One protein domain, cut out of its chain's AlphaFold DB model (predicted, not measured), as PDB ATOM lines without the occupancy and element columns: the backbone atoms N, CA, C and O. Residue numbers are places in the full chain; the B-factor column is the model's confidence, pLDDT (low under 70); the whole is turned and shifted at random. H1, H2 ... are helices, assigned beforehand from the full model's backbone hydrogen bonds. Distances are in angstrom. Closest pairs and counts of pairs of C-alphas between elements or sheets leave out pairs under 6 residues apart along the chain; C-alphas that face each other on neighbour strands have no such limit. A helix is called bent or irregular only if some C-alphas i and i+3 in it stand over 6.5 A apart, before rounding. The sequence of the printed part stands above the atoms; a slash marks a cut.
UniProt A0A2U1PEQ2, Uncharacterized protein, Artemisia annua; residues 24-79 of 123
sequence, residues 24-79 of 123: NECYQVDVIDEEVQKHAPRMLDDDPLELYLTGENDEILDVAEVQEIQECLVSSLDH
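Overview. This is residues 24 to 79 of the 123 residues of an uncharacterized protein of Artemisia annua (UniProt A0A2U1PEQ2). Two longer helices, H1 and H3, are arms spread wide with no core between them, and short H2 sits on the path that joins them. The 56 printed residues include three named helices, H1, H2, H3 in chain order, and no named strand: all helix. The whole is extended, radius of gyration of the C-alphas 16.5 A, and flat, spanning 42 by 37 by 18 A.

Along the chain. Find C-alpha 24 at (-46.355, -24.699, -11.849); from there H1, residues 24 to 43, runs 28.3 A, with a kink of 32 degrees near residue 37. It is irregular: C-alphas 38 and 41 are 7.2 A apart. Next come H2, residues 48 to 53, and H3, residues 63 to 77, which runs 21.1 A to C-alpha 77 at (-27.627, -40.421, 19.927).

Arrangement. Look at Arg 42 and Leu 51: their C-alphas, the closest of H1 and H2, are 7.4 A apart, close but not clearly touching. These helices are about perpendicular, 88 degrees. H3 is apart from both. O i to N i+4 pairs are within hydrogen-bond range throughout H3, in 11 of 16 in H1 and 1 of 2 in H2.

Size, cuts and confidence. The farthest C-alphas, Cys 26 and Asp 78, are 44.1 A apart. The printed part has no cut and no long link. Mean pLDDT of the printed part is 70.7; residues 51 to 62 are among those under 70.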
ATOM      1  N   ASN A  24     -46.905 -24.561 -13.200       57.03
ATOM      2  CA  ASN A  24     -46.355 -24.699 -11.849       57.03
ATOM      3  C   ASN A  24     -45.064 -23.933 -11.518       57.03
ATOM      4  O   ASN A  24     -44.852 -23.660 -10.343       57.03
ATOM      5  N   GLU A  25     -44.181 -23.620 -12.466       56.56
ATOM      6  CA  GLU A  25     -42.938 -22.888 -12.160       56.56
ATOM      7  C   GLU A  25     -43.197 -21.389 -11.970       56.56
ATOM      8  O   GLU A  25     -42.532 -20.745 -11.165       56.56
ATOM      9  N   CYS A  26     -44.212 -20.837 -12.645       57.84
ATOM     10  CA  CYS A  26     -44.569 -19.426 -12.497       57.84
ATOM     11  C   CYS A  26     -45.267 -19.149 -11.155       57.84
ATOM     12  O   CYS A  26     -45.032 -18.108 -10.557       57.84
ATOM     13  N   TYR A  27     -46.058 -20.105 -10.651       59.91
ATOM     14  CA  TYR A  27     -46.737 -19.996  -9.351       59.91
ATOM     15  C   TYR A  27     -45.785 -20.052  -8.150       59.91
ATOM     16  O   TYR A  27     -46.161 -19.651  -7.058       59.91
ATOM     17  N   GLN A  28     -44.566 -20.567  -8.327       62.53
ATOM     18  CA  GLN A  28     -43.598 -20.658  -7.229       62.53
ATOM     19  C   GLN A  28     -42.984 -19.300  -6.885       62.53
ATOM     20  O   GLN A  28     -42.628 -19.085  -5.733       62.53
ATOM     21  N   VAL A  29     -42.880 -18.388  -7.854       70.75
ATOM     22  CA  VAL A  29     -42.319 -17.050  -7.617       70.75
ATOM     23  C   VAL A  29     -43.272 -16.215  -6.767       70.75
ATOM     24  O   VAL A  29     -42.836 -15.643  -5.778       70.75
ATOM     25  N   ASP A  30     -44.569 -16.236  -7.084       76.44
ATOM     26  CA  ASP A  30     -45.581 -15.490  -6.327       76.44
ATOM     27  C   ASP A  30     -45.643 -15.951  -4.860       76.44
ATOM     28  O   ASP A  30     -45.717 -15.130  -3.955       76.44
ATOM     29  N   VAL A  31     -45.526 -17.261  -4.614       79.56
ATOM     30  CA  VAL A  31     -45.496 -17.827  -3.253       79.56
ATOM     31  C   VAL A  31     -44.259 -17.369  -2.478       79.56
ATOM     32  O   VAL A  31     -44.350 -17.065  -1.292       79.56
ATOM     33  N   ILE A  32     -43.094 -17.317  -3.130       82.94
ATOM     34  CA  ILE A  32     -41.858 -16.856  -2.484       82.94
ATOM     35  C   ILE A  32     -41.950 -15.361  -2.175       82.94
ATOM     36  O   ILE A  32     -41.595 -14.956  -1.073       82.94
ATOM     37  N   ASP A  33     -42.438 -14.552  -3.115       84.88
ATOM     38  CA  ASP A  33     -42.578 -13.108  -2.927       84.88
ATOM     39  C   ASP A  33     -43.587 -12.778  -1.817       84.88
ATOM     40  O   ASP A  33     -43.311 -11.916  -0.981       84.88
ATOM     41  N   GLU A  34     -44.712 -13.497  -1.751       83.88
ATOM     42  CA  GLU A  34     -45.690 -13.367  -0.663       83.88
ATOM     43  C   GLU A  34     -45.060 -13.679   0.703       83.88
ATOM     44  O   GLU A  34     -45.231 -12.912   1.656       83.88
ATOM     45  N   GLU A  35     -44.267 -14.748   0.794       82.81
ATOM     46  CA  GLU A  35     -43.675 -15.172   2.062       82.81
ATOM     47  C   GLU A  35     -42.505 -14.274   2.484       82.81
ATOM     48  O   GLU A  35     -42.381 -13.902   3.654       82.81
ATOM     49  N   VAL A  36     -41.698 -13.807   1.530       85.12
ATOM     50  CA  VAL A  36     -40.681 -12.780   1.781       85.12
ATOM     51  C   VAL A  36     -41.341 -11.486   2.246       85.12
ATOM     52  O   VAL A  36     -40.887 -10.894   3.221       85.12
ATOM     53  N   GLN A  37     -42.430 -11.046   1.616       85.00
ATOM     54  CA  GLN A  37     -43.128  -9.828   2.021       85.00
ATOM     55  C   GLN A  37     -43.739  -9.946   3.426       85.00
ATOM     56  O   GLN A  37     -43.733  -8.968   4.177       85.00
ATOM     57  N   LYS A  38     -44.240 -11.128   3.792       82.62
ATOM     58  CA  LYS A  38     -44.798 -11.419   5.118       82.62
ATOM     59  C   LYS A  38     -43.735 -11.371   6.220       82.62
ATOM     60  O   LYS A  38     -44.001 -10.814   7.284       82.62
ATOM     61  N   HIS A  39     -42.540 -11.916   5.977       77.75
ATOM     62  CA  HIS A  39     -41.523 -12.091   7.026       77.75
ATOM     63  C   HIS A  39     -40.384 -11.065   7.005       77.75
ATOM     64  O   HIS A  39     -39.798 -10.794   8.052       77.75
ATOM     65  N   ALA A  40     -40.075 -10.439   5.865       78.50
ATOM     66  CA  ALA A  40     -38.971  -9.480   5.750       78.50
ATOM     67  C   ALA A  40     -39.047  -8.305   6.743       78.50
ATOM     68  O   ALA A  40     -38.009  -7.973   7.312       78.50
ATOM     69  N   PRO A  41     -40.216  -7.697   7.033       76.44
ATOM     70  CA  PRO A  41     -40.295  -6.621   8.021       76.44
ATOM     71  C   PRO A  41     -39.832  -7.041   9.423       76.44
ATOM     72  O   PRO A  41     -39.267  -6.224  10.136       76.44
ATOM     73  N   ARG A  42     -40.025  -8.315   9.790       68.06
ATOM     74  CA  ARG A  42     -39.629  -8.881  11.091       68.06
ATOM     75  C   ARG A  42     -38.141  -9.208  11.161       68.06
ATOM     76  O   ARG A  42     -37.533  -9.108  12.215       68.06
ATOM     77  N   MET A  43     -37.547  -9.595  10.033       66.62
ATOM     78  CA  MET A  43     -36.104  -9.849   9.933       66.62
ATOM     79  C   MET A  43     -35.262  -8.568   9.943       66.62
ATOM     80  O   MET A  43     -34.044  -8.640  10.087       66.62
ATOM     81  N   LEU A  44     -35.904  -7.417   9.735       72.69
ATOM     82  CA  LEU A  44     -35.291  -6.092   9.775       72.69
ATOM     83  C   LEU A  44     -35.443  -5.413  11.142       72.69
ATOM     84  O   LEU A  44     -35.064  -4.251  11.264       72.69
ATOM     85  N   ASP A  45     -36.016  -6.101  12.134       70.31
ATOM     86  CA  ASP A  45     -36.051  -5.604  13.505       70.31
ATOM     87  C   ASP A  45     -34.632  -5.595  14.095       70.31
ATOM     88  O   ASP A  45     -33.870  -6.556  13.947       70.31
ATOM     89  N   ASP A  46     -34.273  -4.486  14.736       68.38
ATOM     90  CA  ASP A  46     -32.949  -4.257  15.312       68.38
ATOM     91  C   ASP A  46     -32.768  -5.014  16.642       68.38
ATOM     92  O   ASP A  46     -31.626  -5.253  17.054       68.38
ATOM     93  N   ASP A  47     -33.862  -5.410  17.313       75.25
ATOM     94  CA  ASP A  47     -33.817  -6.186  18.556       75.25
ATOM     95  C   ASP A  47     -34.306  -7.639  18.361       75.25
ATOM     96  O   ASP A  47     -35.497  -7.946  18.495       75.25
ATOM     97  N   PRO A  48     -33.390  -8.598  18.124       67.38
ATOM     98  CA  PRO A  48     -33.755 -10.003  17.956       67.38
ATOM     99  C   PRO A  48     -34.371 -10.630  19.220       67.38
ATOM    100  O   PRO A  48     -34.986 -11.695  19.132       67.38
ATOM    101  N   LEU A  49     -34.211 -10.012  20.400       73.31
ATOM    102  CA  LEU A  49     -34.813 -10.487  21.646       73.31
ATOM    103  C   LEU A  49     -36.289 -10.081  21.749       73.31
ATOM    104  O   LEU A  49     -37.098 -10.866  22.249       73.31
ATOM    105  N   GLU A  50     -36.659  -8.901  21.247       71.50
ATOM    106  CA  GLU A  50     -38.053  -8.448  21.187       71.50
ATOM    107  C   GLU A  50     -38.890  -9.367  20.285       71.50
ATOM    108  O   GLU A  50     -39.978  -9.793  20.679       71.50
ATOM    109  N   LEU A  51     -38.336  -9.785  19.144       68.12
ATOM    110  CA  LEU A  51     -38.968 -10.725  18.210       68.12
ATOM    111  C   LEU A  51     -39.272 -12.100  18.843       68.12
ATOM    112  O   LEU A  51     -40.265 -12.748  18.510       68.12
ATOM    113  N   TYR A  52     -38.426 -12.558  19.771       66.50
ATOM    114  CA  TYR A  52     -38.635 -13.817  20.496       66.50
ATOM    115  C   TYR A  52     -39.674 -13.676  21.619       66.50
ATOM    116  O   TYR A  52     -40.461 -14.588  21.868       66.50
ATOM    117  N   LEU A  53     -39.690 -12.529  22.303       68.50
ATOM    118  CA  LEU A  53     -40.564 -12.283  23.453       68.50
ATOM    119  C   LEU A  53     -41.996 -11.893  23.064       68.50
ATOM    120  O   LEU A  53     -42.922 -12.155  23.831       68.50
ATOM    121  N   THR A  54     -42.186 -11.280  21.896       66.25
ATOM    122  CA  THR A  54     -43.504 -10.854  21.390       66.25
ATOM    123  C   THR A  54     -44.346 -12.002  20.836       66.25
ATOM    124  O   THR A  54     -45.536 -11.812  20.599       66.25
ATOM    125  N   GLY A  55     -43.780 -13.206  20.697       58.06
ATOM    126  CA  GLY A  55     -44.547 -14.415  20.391       58.06
ATOM    127  C   GLY A  55     -45.182 -14.440  18.999       58.06
ATOM    128  O   GLY A  55     -45.920 -15.366  18.704       58.06
ATOM    129  N   GLU A  56     -44.870 -13.493  18.106       54.66
ATOM    130  CA  GLU A  56     -45.359 -13.511  16.712       54.66
ATOM    131  C   GLU A  56     -44.782 -14.662  15.865       54.66
ATOM    132  O   GLU A  56     -45.177 -14.875  14.717       54.66
ATOM    133  N   ASN A  57     -43.869 -15.425  16.457       55.25
ATOM    134  CA  ASN A  57     -43.422 -16.739  16.033       55.25
ATOM    135  C   ASN A  57     -44.500 -17.818  16.322       55.25
ATOM    136  O   ASN A  57     -44.203 -18.896  16.815       55.25
ATOM    137  N   ASP A  58     -45.768 -17.560  15.999       55.25
ATOM    138  CA  ASP A  58     -46.841 -18.570  16.086       55.25
ATOM    139  C   ASP A  58     -46.671 -19.704  15.041       55.25
ATOM    140  O   ASP A  58     -47.415 -20.680  15.050       55.25
ATOM    141  N   GLU A  59     -45.671 -19.599  14.153       59.09
ATOM    142  CA  GLU A  59     -45.142 -20.691  13.313       59.09
ATOM    143  C   GLU A  59     -43.967 -21.434  13.986       59.09
ATOM    144  O   GLU A  59     -43.222 -22.167  13.334       59.09
ATOM    145  N   ILE A  60     -43.767 -21.265  15.300       60.31
ATOM    146  CA  ILE A  60     -42.979 -22.216  16.084       60.31
ATOM    147  C   ILE A  60     -43.690 -23.553  15.952       60.31
ATOM    148  O   ILE A  60     -44.829 -23.685  16.397       60.31
ATOM    149  N   LEU A  61     -42.991 -24.487  15.301       59.16
ATOM    150  CA  LEU A  61     -43.317 -25.902  15.155       59.16
ATOM    151  C   LEU A  61     -44.307 -26.373  16.222       59.16
ATOM    152  O   LEU A  61     -44.072 -26.167  17.421       59.16
ATOM    153  N   ASP A  62     -45.384 -27.027  15.784       69.38
ATOM    154  CA  ASP A  62     -46.366 -27.602  16.701       69.38
ATOM    155  C   ASP A  62     -45.625 -28.455  17.745       69.38
ATOM    156  O   ASP A  62     -44.586 -29.062  17.469       69.38
ATOM    157  N   VAL A  63     -46.153 -28.529  18.965       70.12
ATOM    158  CA  VAL A  63     -45.590 -29.348  20.046       70.12
ATOM    159  C   VAL A  63     -45.341 -30.785  19.563       70.12
ATOM    160  O   VAL A  63     -44.371 -31.416  19.983       70.12
ATOM    161  N   ALA A  64     -46.171 -31.273  18.636       73.25
ATOM    162  CA  ALA A  64     -45.984 -32.544  17.947       73.25
ATOM    163  C   ALA A  64     -44.710 -32.601  17.079       73.25
ATOM    164  O   ALA A  64     -43.964 -33.574  17.157       73.25
ATOM    165  N   GLU A  65     -44.423 -31.564  16.294       73.19
ATOM    166  CA  GLU A  65     -43.231 -31.489  15.442       73.19
ATOM    167  C   GLU A  65     -41.952 -31.316  16.278       73.19
ATOM    168  O   GLU A  65     -40.923 -31.932  15.998       73.19
ATOM    169  N   VAL A  66     -42.018 -30.550  17.373       77.25
ATOM    170  CA  VAL A  66     -40.917 -30.452  18.349       77.25
ATOM    171  C   VAL A  66     -40.624 -31.816  18.976       77.25
ATOM    172  O   VAL A  66     -39.462 -32.184  19.165       77.25
ATOM    173  N   GLN A  67     -41.669 -32.584  19.285       78.88
ATOM    174  CA  GLN A  67     -41.530 -33.920  19.848       78.88
ATOM    175  C   GLN A  67     -40.931 -34.913  18.839       78.88
ATOM    176  O   GLN A  67     -40.047 -35.682  19.210       78.88
ATOM    177  N   GLU A  68     -41.326 -34.849  17.567       81.69
ATOM    178  CA  GLU A  68     -40.746 -35.672  16.497       81.69
ATOM    179  C   GLU A  68     -39.247 -35.388  16.310       81.69
ATOM    180  O   GLU A  68     -38.428 -36.309  16.283       81.69
ATOM    181  N   ILE A  69     -38.857 -34.109  16.275       81.19
ATOM    182  CA  ILE A  69     -37.448 -33.701  16.179       81.19
ATOM    183  C   ILE A  69     -36.648 -34.229  17.377       81.19
ATOM    184  O   ILE A  69     -35.543 -34.757  17.209       81.19
ATOM    185  N   GLN A  70     -37.209 -34.128  18.583       79.50
ATOM    186  CA  GLN A  70     -36.589 -34.640  19.803       79.50
ATOM    187  C   GLN A  70     -36.402 -36.163  19.743       79.50
ATOM    188  O   GLN A  70     -35.334 -36.666  20.099       79.50
ATOM    189  N   GLU A  71     -37.402 -36.903  19.267       82.19
ATOM    190  CA  GLU A  71     -37.320 -38.353  19.083       82.19
ATOM    191  C   GLU A  71     -36.250 -38.724  18.045       82.19
ATOM    192  O   GLU A  71     -35.443 -39.623  18.299       82.19
ATOM    193  N   CYS A  72     -36.136 -37.995  16.931       77.19
ATOM    194  CA  CYS A  72     -35.067 -38.187  15.946       77.19
ATOM    195  C   CYS A  72     -33.665 -37.916  16.519       77.19
ATOM    196  O   CYS A  72     -32.735 -38.684  16.265       77.19
ATOM    197  N   LEU A  73     -33.499 -36.855  17.313       78.25
ATOM    198  CA  LEU A  73     -32.233 -36.516  17.973       78.25
ATOM    199  C   LEU A  73     -31.810 -37.586  18.983       78.25
ATOM    200  O   LEU A  73     -30.648 -37.997  18.995       78.25
ATOM    201  N   VAL A  74     -32.749 -38.063  19.802       76.94
ATOM    202  CA  VAL A  74     -32.502 -39.147  20.766       76.94
ATOM    203  C   VAL A  74     -32.146 -40.442  20.031       76.94
ATOM    204  O   VAL A  74     -31.164 -41.089  20.388       76.94
ATOM    205  N   SER A  75     -32.853 -40.756  18.944       70.31
ATOM    206  CA  SER A  75     -32.559 -41.909  18.079       70.31
ATOM    207  C   SER A  75     -31.173 -41.814  17.430       70.31
ATOM    208  O   SER A  75     -30.476 -42.815  17.276       70.31
ATOM    209  N   SER A  76     -30.739 -40.603  17.065       62.34
ATOM    210  CA  SER A  76     -29.409 -40.361  16.501       62.34
ATOM    211  C   SER A  76     -28.291 -40.437  17.545       62.34
ATOM    212  O   SER A  76     -27.140 -40.655  17.168       62.34
ATOM    213  N   LEU A  77     -28.595 -40.265  18.835       61.50
ATOM    214  CA  LEU A  77     -27.627 -40.421  19.927       61.50
ATOM    215  C   LEU A  77     -27.269 -41.894  20.184       61.50
ATOM    216  O   LEU A  77     -26.164 -42.181  20.652       61.50
ATOM    217  N   ASP A  78     -28.171 -42.817  19.840       59.59
ATOM    218  CA  ASP A  78     -27.926 -44.263  19.890       59.59
ATOM    219  C   ASP A  78     -26.991 -44.737  18.759       59.59
ATOM    220  O   ASP A  78     -26.402 -45.825  18.826       59.59
ATOM    221  N   HIS A  79     -26.777 -43.910  17.731       59.75
ATOM    222  CA  HIS A  79     -25.757 -44.145  16.718       59.75
ATOM    223  C   HIS A  79     -24.394 -43.663  17.217       59.75
ATOM    224  O   HIS A  79     -24.078 -42.482  17.178       59.75
TER     225      HIS A  79